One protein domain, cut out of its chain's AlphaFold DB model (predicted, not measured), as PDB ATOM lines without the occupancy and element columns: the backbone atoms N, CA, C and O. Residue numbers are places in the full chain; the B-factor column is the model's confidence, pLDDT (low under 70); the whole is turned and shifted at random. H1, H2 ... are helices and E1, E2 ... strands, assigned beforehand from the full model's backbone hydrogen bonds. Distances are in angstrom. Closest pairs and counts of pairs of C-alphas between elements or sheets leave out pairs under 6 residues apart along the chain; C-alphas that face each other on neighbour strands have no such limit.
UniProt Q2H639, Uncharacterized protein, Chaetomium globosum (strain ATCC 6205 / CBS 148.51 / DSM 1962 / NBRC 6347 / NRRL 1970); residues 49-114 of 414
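What this domain is: This is residues 49 to 114 of the 414 residues of an uncharacterized protein of Chaetomium globosum (strain ATCC 6205 / CBS 148.51 / DSM 1962 / NBRC 6347 / NRRL 1970) (UniProt Q2H639). A long, thin two-stranded hairpin, E1 and E2, makes the longest axis, with helix H1 beginning near the middle of the hairpin and running much as E2 does, and short helix H2 following directly on the end of E2. The last strand, E3, leads away as an arm apart from the other named elements. The printed part has 66 residues, with two named helices and three named strands in the order H1, E1, E2, H2, E3; the sheet E1 - E2 is antiparallel, and the class is mixed, helices and strands. The whole is loose, with a radius of gyration of the C-alphas of 14.1 A and spans of 42 by 31 by 21 A.

Where its parts are: E1, residues 73 to 84, is 30.0 A long and bends by 58 degrees at residue 79. E2, residues 87 to 96, is 29.4 A long. H1, residues 51 to 62, is 15.9 A long and begins at C-alpha 51 (43.846, 43.054, -14.000). H2 is residues 97 to 102, 8.6 A. E3, residues 108 to 114, is 18.9 A long and ends at C-alpha 114 (24.974, 35.494, 6.204).

How they stand to each other: E1 and E2 form a hairpin at 159 degrees, with N 76 and O 93 2.9 A apart and N 83 and O 87 3.0 A apart, within hydrogen-bond range. The closest C-alphas of H1 and E1 are those of Phe 51 and Thr 78, 6.6 A apart. H1 and H2 are close but not clearly touching, about perpendicular at 74 degrees, their closest C-alphas those of Tyr 62 and Ala 99, 5.8 A apart. The closest C-alphas of E1 and H2 are those of Val 74 and Ser 97, 5.9 A apart. E3 pairs with no named strand. In H1 and H2 every O i to N i+4 pair is within hydrogen-bond range.

The domain as a whole: The two C-alphas farthest apart, those of Val 67 and Pro 85, are 42.4 A apart. The printed part has no cut and no long link. Residues 79 to 91 are under 70 in pLDDT; the mean of the printed part is 83.3.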
ATOM      1  N   THR A  49      42.162  48.334 -11.538       82.69
ATOM      2  CA  THR A  49      41.443  48.700 -12.772       82.69
ATOM      3  C   THR A  49      41.910  47.916 -13.995       82.69
ATOM      4  O   THR A  49      41.110  47.649 -14.885       82.69
ATOM      5  N   ASP A  50      43.187  47.533 -14.028       85.00
ATOM      6  CA  ASP A  50      43.781  46.703 -15.075       85.00
ATOM      7  C   ASP A  50      44.321  45.415 -14.452       85.00
ATOM      8  O   ASP A  50      45.405  45.376 -13.868       85.00
ATOM      9  N   PHE A  51      43.518  44.360 -14.554       85.06
ATOM     10  CA  PHE A  51      43.846  43.054 -14.000       85.06
ATOM     11  C   PHE A  51      45.093  42.442 -14.650       85.06
ATOM     12  O   PHE A  51      45.939  41.899 -13.943       85.06
ATOM     13  N   GLY A  52      45.215  42.528 -15.979       87.12
ATOM     14  CA  GLY A  52      46.288  41.864 -16.721       87.12
ATOM     15  C   GLY A  52      47.651  42.467 -16.399       87.12
ATOM     16  O   GLY A  52      48.586  41.738 -16.056       87.12
ATOM     17  N   SER A  53      47.738  43.798 -16.428       89.38
ATOM     18  CA  SER A  53      48.970  44.517 -16.084       89.38
ATOM     19  C   SER A  53      49.341  44.336 -14.614       89.38
ATOM     20  O   SER A  53      50.508  44.100 -14.297       89.38
ATOM     21  N   PHE A  54      48.353  44.373 -13.713       90.94
ATOM     22  CA  PHE A  54      48.584  44.120 -12.292       90.94
ATOM     23  C   PHE A  54      49.179  42.730 -12.060       90.94
ATOM     24  O   PHE A  54      50.257  42.623 -11.478       90.94
ATOM     25  N   VAL A  55      48.528  41.672 -12.554       90.69
ATOM     26  CA  VAL A  55      49.006  40.297 -12.352       90.69
ATOM     27  C   VAL A  55      50.381  40.098 -12.985       90.69
ATOM     28  O   VAL A  55      51.244  39.498 -12.354       90.69
ATOM     29  N   SER A  56      50.618  40.646 -14.178       92.75
ATOM     30  CA  SER A  56      51.926  40.555 -14.841       92.75
ATOM     31  C   SER A  56      53.031  41.208 -14.004       92.75
ATOM     32  O   SER A  56      54.068  40.589 -13.786       92.75
ATOM     33  N   SER A  57      52.782  42.409 -13.465       94.50
ATOM     34  CA  SER A  57      53.737  43.126 -12.604       94.50
ATOM     35  C   SER A  57      54.005  42.413 -11.274       94.50
ATOM     36  O   SER A  57      55.148  42.308 -10.828       94.50
ATOM     37  N   MET A  58      52.960  41.869 -10.649       94.25
ATOM     38  CA  MET A  58      53.093  41.127  -9.401       94.25
ATOM     39  C   MET A  58      53.838  39.811  -9.631       94.25
ATOM     40  O   MET A  58      54.696  39.446  -8.828       94.25
ATOM     41  N   ASN A  59      53.558  39.117 -10.737       93.69
ATOM     42  CA  ASN A  59      54.245  37.879 -11.077       93.69
ATOM     43  C   ASN A  59      55.721  38.135 -11.386       93.69
ATOM     44  O   ASN A  59      56.559  37.389 -10.897       93.69
ATOM     45  N   SER A  60      56.054  39.207 -12.113       95.25
ATOM     46  CA  SER A  60      57.453  39.525 -12.431       95.25
ATOM     47  C   SER A  60      58.310  39.818 -11.200       95.25
ATOM     48  O   SER A  60      59.518  39.617 -11.244       95.25
ATOM     49  N   LEU A  61      57.703  40.313 -10.118       93.88
ATOM     50  CA  LEU A  61      58.423  40.698  -8.902       93.88
ATOM     51  C   LEU A  61      58.386  39.625  -7.812       93.88
ATOM     52  O   LEU A  61      59.335  39.507  -7.043       93.88
ATOM     53  N   TYR A  62      57.285  38.879  -7.712       94.19
ATOM     54  CA  TYR A  62      57.008  38.037  -6.548       94.19
ATOM     55  C   TYR A  62      56.696  36.580  -6.895       94.19
ATOM     56  O   TYR A  62      56.603  35.764  -5.983       94.19
ATOM     57  N   SER A  63      56.514  36.232  -8.174       92.88
ATOM     58  CA  SER A  63      56.300  34.843  -8.591       92.88
ATOM     59  C   SER A  63      57.600  34.246  -9.119       92.88
ATOM     60  O   SER A  63      58.247  34.810  -9.994       92.88
ATOM     61  N   THR A  64      57.971  33.078  -8.600       90.44
ATOM     62  CA  THR A  64      59.055  32.261  -9.155       90.44
ATOM     63  C   THR A  64      58.440  31.029  -9.804       90.44
ATOM     64  O   THR A  64      57.613  30.351  -9.195       90.44
ATOM     65  N   SER A  65      58.823  30.741 -11.049       87.62
ATOM     66  CA  SER A  65      58.291  29.587 -11.779       87.62
ATOM     67  C   SER A  65      58.530  28.292 -10.998       87.62
ATOM     68  O   SER A  65      59.636  28.036 -10.530       87.62
ATOM     69  N   GLY A  66      57.480  27.486 -10.837       83.75
ATOM     70  CA  GLY A  66      57.533  26.224 -10.094       83.75
ATOM     71  C   GLY A  66      57.503  26.357  -8.567       83.75
ATOM     72  O   GLY A  66      57.401  25.336  -7.893       83.75
ATOM     73  N   VAL A  67      57.531  27.574  -8.012       86.19
ATOM     74  CA  VAL A  67      57.437  27.800  -6.564       86.19
ATOM     75  C   VAL A  67      56.012  28.232  -6.211       86.19
ATOM     76  O   VAL A  67      55.560  29.286  -6.668       86.19
ATOM     77  N   PRO A  68      55.267  27.445  -5.413       86.19
ATOM     78  CA  PRO A  68      53.957  27.862  -4.950       86.19
ATOM     79  C   PRO A  68      54.095  29.006  -3.945       86.19
ATOM     80  O   PRO A  68      55.024  29.063  -3.141       86.19
ATOM     81  N   PHE A  69      53.122  29.905  -3.967       87.12
ATOM     82  CA  PHE A  69      52.995  30.927  -2.943       87.12
ATOM     83  C   PHE A  69      52.703  30.303  -1.568       87.12
ATOM     84  O   PHE A  69      51.919  29.358  -1.471       87.12
ATOM     85  N   SER A  70      53.329  30.834  -0.515       85.25
ATOM     86  CA  SER A  70      53.255  30.305   0.856       85.25
ATOM     87  C   SER A  70      52.214  30.992   1.746       85.25
ATOM     88  O   SER A  70      51.937  30.522   2.851       85.25
ATOM     89  N   GLY A  71      51.645  32.110   1.304       84.12
ATOM     90  CA  GLY A  71      50.677  32.893   2.055       84.12
ATOM     91  C   GLY A  71      49.222  32.523   1.772       84.12
ATOM     92  O   GLY A  71      48.868  31.571   1.074       84.12
ATOM     93  N   THR A  72      48.328  33.305   2.377       87.81
ATOM     94  CA  THR A  72      46.882  33.139   2.216       87.81
ATOM     95  C   THR A  72      46.432  33.712   0.879       87.81
ATOM     96  O   THR A  72      46.833  34.803   0.482       87.81
ATOM     97  N   ARG A  73      45.512  33.013   0.212       89.50
ATOM     98  CA  ARG A  73      44.896  33.468  -1.034       89.50
ATOM     99  C   ARG A  73      43.913  34.617  -0.767       89.50
ATOM    100  O   ARG A  73      42.782  34.388  -0.336       89.50
ATOM    101  N   VAL A  74      44.331  35.853  -1.035       88.31
ATOM    102  CA  VAL A  74      43.535  37.070  -0.801       88.31
ATOM    103  C   VAL A  74      42.835  37.485  -2.091       88.31
ATOM    104  O   VAL A  74      43.516  37.705  -3.096       88.31
ATOM    105  N   PRO A  75      41.494  37.609  -2.108       85.00
ATOM    106  CA  PRO A  75      40.826  38.173  -3.261       85.00
ATOM    107  C   PRO A  75      41.105  39.675  -3.333       85.00
ATOM    108  O   PRO A  75      41.080  40.373  -2.325       85.00
ATOM    109  N   PHE A  76      41.335  40.194  -4.528       83.12
ATOM    110  CA  PHE A  76      41.396  41.631  -4.769       83.12
ATOM    111  C   PHE A  76      40.336  42.017  -5.793       83.12
ATOM    112  O   PHE A  76      40.027  41.263  -6.719       83.12
ATOM    113  N   PHE A  77      39.738  43.188  -5.596       73.38
ATOM    114  CA  PHE A  77      38.633  43.641  -6.427       73.38
ATOM    115  C   PHE A  77      39.161  44.233  -7.723       73.38
ATOM    116  O   PHE A  77      40.014  45.123  -7.696       73.38
ATOM    117  N   THR A  78      38.600  43.789  -8.844       70.25
ATOM    118  CA  THR A  78      38.743  44.502 -10.109       70.25
ATOM    119  C   THR A  78      37.559  45.441 -10.307       70.25
ATOM    120  O   THR A  78      36.492  45.234  -9.721       70.25
ATOM    121  N   SER A  79      37.722  46.496 -11.105       69.69
ATOM    122  CA  SER A  79      36.642  47.456 -11.367       69.69
ATOM    123  C   SER A  79      35.328  46.788 -11.789       69.69
ATOM    124  O   SER A  79      35.317  45.754 -12.457       69.69
ATOM    125  N   VAL A  80      34.212  47.408 -11.396       68.12
ATOM    126  CA  VAL A  80      32.865  46.965 -11.764       68.12
ATOM    127  C   VAL A  80      32.663  47.185 -13.261       68.12
ATOM    128  O   VAL A  80      32.671  48.324 -13.726       68.12
ATOM    129  N   VAL A  81      32.456  46.106 -14.011       61.25
ATOM    130  CA  VAL A  81      32.150  46.159 -15.442       61.25
ATOM    131  C   VAL A  81      30.650  46.007 -15.628       61.25
ATOM    132  O   VAL A  81      30.037  45.060 -15.140       61.25
ATOM    133  N   GLN A  82      30.036  46.935 -16.351       68.19
ATOM    134  CA  GLN A  82      28.641  46.805 -16.745       68.19
ATOM    135  C   GLN A  82      28.555  45.963 -18.023       68.19
ATOM    136  O   GLN A  82      28.896  46.434 -19.103       68.19
ATOM    137  N   VAL A  83      28.105  44.714 -17.899       65.69
ATOM    138  CA  VAL A  83      28.011  43.770 -19.032       65.69
ATOM    139  C   VAL A  83      26.709  43.977 -19.810       65.69
ATOM    140  O   VAL A  83      26.643  43.743 -21.013       65.69
ATOM    141  N   SER A  84      25.665  44.464 -19.139       60.69
ATOM    142  CA  SER A  84      24.414  44.889 -19.772       60.69
ATOM    143  C   SER A  84      23.718  45.963 -18.923       60.69
ATOM    144  O   SER A  84      24.080  46.151 -17.755       60.69
ATOM    145  N   PRO A  85      22.708  46.687 -19.444       63.00
ATOM    146  CA  PRO A  85      21.900  47.607 -18.643       63.00
ATOM    147  C   PRO A  85      21.412  46.931 -17.353       63.00
ATOM    148  O   PRO A  85      20.748  45.900 -17.407       63.00
ATOM    149  N   GLY A  86      21.820  47.458 -16.193       67.31
ATOM    150  CA  GLY A  86      21.476  46.903 -14.877       67.31
ATOM    151  C   GLY A  86      22.249  45.653 -14.424       67.31
ATOM    152  O   GLY A  86      22.061  45.239 -13.283       67.31
ATOM    153  N   LYS A  87      23.135  45.063 -15.245       55.12
ATOM    154  CA  LYS A  87      24.014  43.953 -14.828       55.12
ATOM    155  C   LYS A  87      25.440  44.444 -14.633       55.12
ATOM    156  O   LYS A  87      26.204  44.601 -15.586       55.12
ATOM    157  N   LEU A  88      25.769  44.681 -13.371       58.75
ATOM    158  CA  LEU A  88      27.111  44.992 -12.910       58.75
ATOM    159  C   LEU A  88      27.822  43.687 -12.542       58.75
ATOM    160  O   LEU A  88      27.298  42.896 -11.761       58.75
ATOM    161  N   TYR A  89      29.002  43.472 -13.106       54.59
ATOM    162  CA  TYR A  89      29.911  42.398 -12.733       54.59
ATOM    163  C   TYR A  89      31.081  42.992 -11.963       54.59
ATOM    164  O   TYR A  89      31.814  43.831 -12.482       54.59
ATOM    165  N   THR A  90      31.280  42.526 -10.738       67.25
ATOM    166  CA  THR A  90      32.523  42.754 -10.002       67.25
ATOM    167  C   THR A  90      33.374  41.505 -10.163       67.25
ATOM    168  O   THR A  90      33.019  40.445  -9.647       67.25
ATOM    169  N   GLY A  91      34.472  41.615 -10.908       63.81
ATOM    170  CA  GLY A  91      35.488  40.570 -10.937       63.81
ATOM    171  C   GLY A  91      36.290  40.573  -9.636       63.81
ATOM    172  O   GLY A  91      36.546  41.626  -9.049       63.81
ATOM    173  N   TYR A  92      36.678  39.389  -9.175       76.19
ATOM    174  CA  TYR A  92      37.676  39.237  -8.125       76.19
ATOM    175  C   TYR A  92      38.829  38.391  -8.665       76.19
ATOM    176  O   TYR A  92      38.628  37.290  -9.180       76.19
ATOM    177  N   GLY A  93      40.037  38.939  -8.582       83.19
ATOM    178  CA  GLY A  93      41.272  38.179  -8.736       83.19
ATOM    179  C   GLY A  93      41.700  37.620  -7.387       83.19
ATOM    180  O   GLY A  93      41.135  37.995  -6.363       83.19
ATOM    181  N   TYR A  94      42.708  36.754  -7.366       88.69
ATOM    182  CA  TYR A  94      43.348  36.334  -6.123       88.69
ATOM    183  C   TYR A  94      44.853  36.457  -6.242       88.69
ATOM    184  O   TYR A  94      45.408  36.166  -7.301       88.69
ATOM    185  N   TYR A  95      45.495  36.849  -5.150       92.31
ATOM    186  CA  TYR A  95      46.945  36.855  -5.052       92.31
ATOM    187  C   TYR A  95      47.396  36.447  -3.652       92.31
ATOM    188  O   TYR A  95      46.593  36.380  -2.718       92.31
ATOM    189  N   ASP A  96      48.678  36.141  -3.530       94.06
ATOM    190  CA  ASP A  96      49.298  35.750  -2.275       94.06
ATOM    191  C   ASP A  96      49.381  36.903  -1.265       94.06
ATOM    192  O   ASP A  96      49.698  38.039  -1.626       94.06
ATOM    193  N   SER A  97      49.118  36.608   0.010       92.81
ATOM    194  CA  SER A  97      49.131  37.610   1.075       92.81
ATOM    195  C   SER A  97      50.508  38.227   1.309       92.81
ATOM    196  O   SER A  97      50.594  39.432   1.543       92.81
ATOM    197  N   GLU A  98      51.581  37.442   1.262       93.00
ATOM    198  CA  GLU A  98      52.929  37.934   1.556       93.00
ATOM    199  C   GLU A  98      53.494  38.732   0.386       93.00
ATOM    200  O   GLU A  98      54.111  39.779   0.596       93.00
ATOM    201  N   ALA A  99      53.187  38.321  -0.843       93.94
ATOM    202  CA  ALA A  99      53.502  39.103  -2.030       93.94
ATOM    203  C   ALA A  99      52.741  40.438  -2.054       93.94
ATOM    204  O   ALA A  99      53.331  41.483  -2.324       93.94
ATOM    205  N   LEU A 100      51.448  40.443  -1.705       93.25
ATOM    206  CA  LEU A 100      50.663  41.679  -1.601       93.25
ATOM    207  C   LEU A 100      51.235  42.634  -0.546       93.25
ATOM    208  O   LEU A 100      51.377  43.825  -0.822       93.25
ATOM    209  N   LYS A 101      51.609  42.130   0.635       92.94
ATOM    210  CA  LYS A 101      52.253  42.951   1.676       92.94
ATOM    211  C   LYS A 101      53.614  43.478   1.223       92.94
ATOM    212  O   LYS A 101      53.899  44.654   1.432       92.94
ATOM    213  N   SER A 102      54.424  42.636   0.579       94.38
ATOM    214  CA  SER A 102      55.737  43.012   0.032       94.38
ATOM    215  C   SER A 102      55.627  44.089  -1.050       94.38
ATOM    216  O   SER A 102      56.501  44.944  -1.159       94.38
ATOM    217  N   ALA A 103      54.523  44.099  -1.800       93.38
ATOM    218  CA  ALA A 103      54.174  45.144  -2.761       93.38
ATOM    219  C   ALA A 103      53.550  46.404  -2.126       93.38
ATOM    220  O   ALA A 103      53.180  47.339  -2.836       93.38
ATOM    221  N   GLY A 104      53.419  46.448  -0.797       93.94
ATOM    222  CA  GLY A 104      52.887  47.591  -0.055       93.94
ATOM    223  C   GLY A 104      51.361  47.627   0.075       93.94
ATOM    224  O   GLY A 104      50.816  48.617   0.571       93.94
ATOM    225  N   TYR A 105      50.643  46.575  -0.327       92.25
ATOM    226  CA  TYR A 105      49.196  46.505  -0.133       92.25
ATOM    227  C   TYR A 105      48.844  46.128   1.306       92.25
ATOM    228  O   TYR A 105      49.415  45.225   1.914       92.25
ATOM    229  N   SER A 106      47.826  46.799   1.842       90.62
ATOM    230  CA  SER A 106      47.214  46.417   3.113       90.62
ATOM    231  C   SER A 106      46.137  45.365   2.882       90.62
ATOM    232  O   SER A 106      45.213  45.590   2.101       90.62
ATOM    233  N   ILE A 107      46.220  44.242   3.594       90.25
ATOM    234  CA  ILE A 107      45.157  43.236   3.595       90.25
ATOM    235  C   ILE A 107      44.127  43.634   4.643       90.25
ATOM    236  O   ILE A 107      44.428  43.715   5.833       90.25
ATOM    237  N   ILE A 108      42.904  43.874   4.190       87.06
ATOM    238  CA  ILE A 108      41.749  44.099   5.048       87.06
ATOM    239  C   ILE A 108      41.019  42.783   5.283       87.06
ATOM    240  O   ILE A 108      40.932  41.928   4.402       87.06
ATOM    241  N   THR A 109      40.470  42.629   6.480       86.56
ATOM    242  CA  THR A 109      39.587  41.521   6.831       86.56
ATOM    243  C   THR A 109      38.230  42.075   7.231       86.56
ATOM    244  O   THR A 109      38.125  43.088   7.923       86.56
ATOM    245  N   SER A 110      37.170  41.434   6.757       81.38
ATOM    246  CA  SER A 110      35.795  41.779   7.095       81.38
ATOM    247  C   SER A 110      35.041  40.517   7.459       81.38
ATOM    248  O   SER A 110      35.161  39.496   6.791       81.38
ATOM    249  N   VAL A 111      34.272  40.570   8.537       83.44
ATOM    250  CA  VAL A 111      33.450  39.448   8.974       83.44
ATOM    251  C   VAL A 111      32.041  39.666   8.433       83.44
ATOM    252  O   VAL A 111      31.360  40.611   8.829       83.44
ATOM    253  N   VAL A 112      31.613  38.804   7.514       83.06
ATOM    254  CA  VAL A 112      30.278  38.830   6.913       83.06
ATOM    255  C   VAL A 112      29.430  37.753   7.570       83.06
ATOM    256  O   VAL A 112      29.774  36.576   7.537       83.06
ATOM    257  N   THR A 113      28.307  38.146   8.162       84.81
ATOM    258  CA  THR A 113      27.319  37.200   8.690       84.81
ATOM    259  C   THR A 113      26.180  37.051   7.693       84.81
ATOM    260  O   THR A 113      25.401  37.979   7.478       84.81
ATOM    261  N   THR A 114      26.075  35.875   7.084       82.88
ATOM    262  CA  THR A 114      24.974  35.494   6.204       82.88
ATOM    263  C   THR A 114      23.983  34.647   6.983       82.88
ATOM    264  O   THR A 114      24.287  33.536   7.406       82.88
TER     265      THR A 114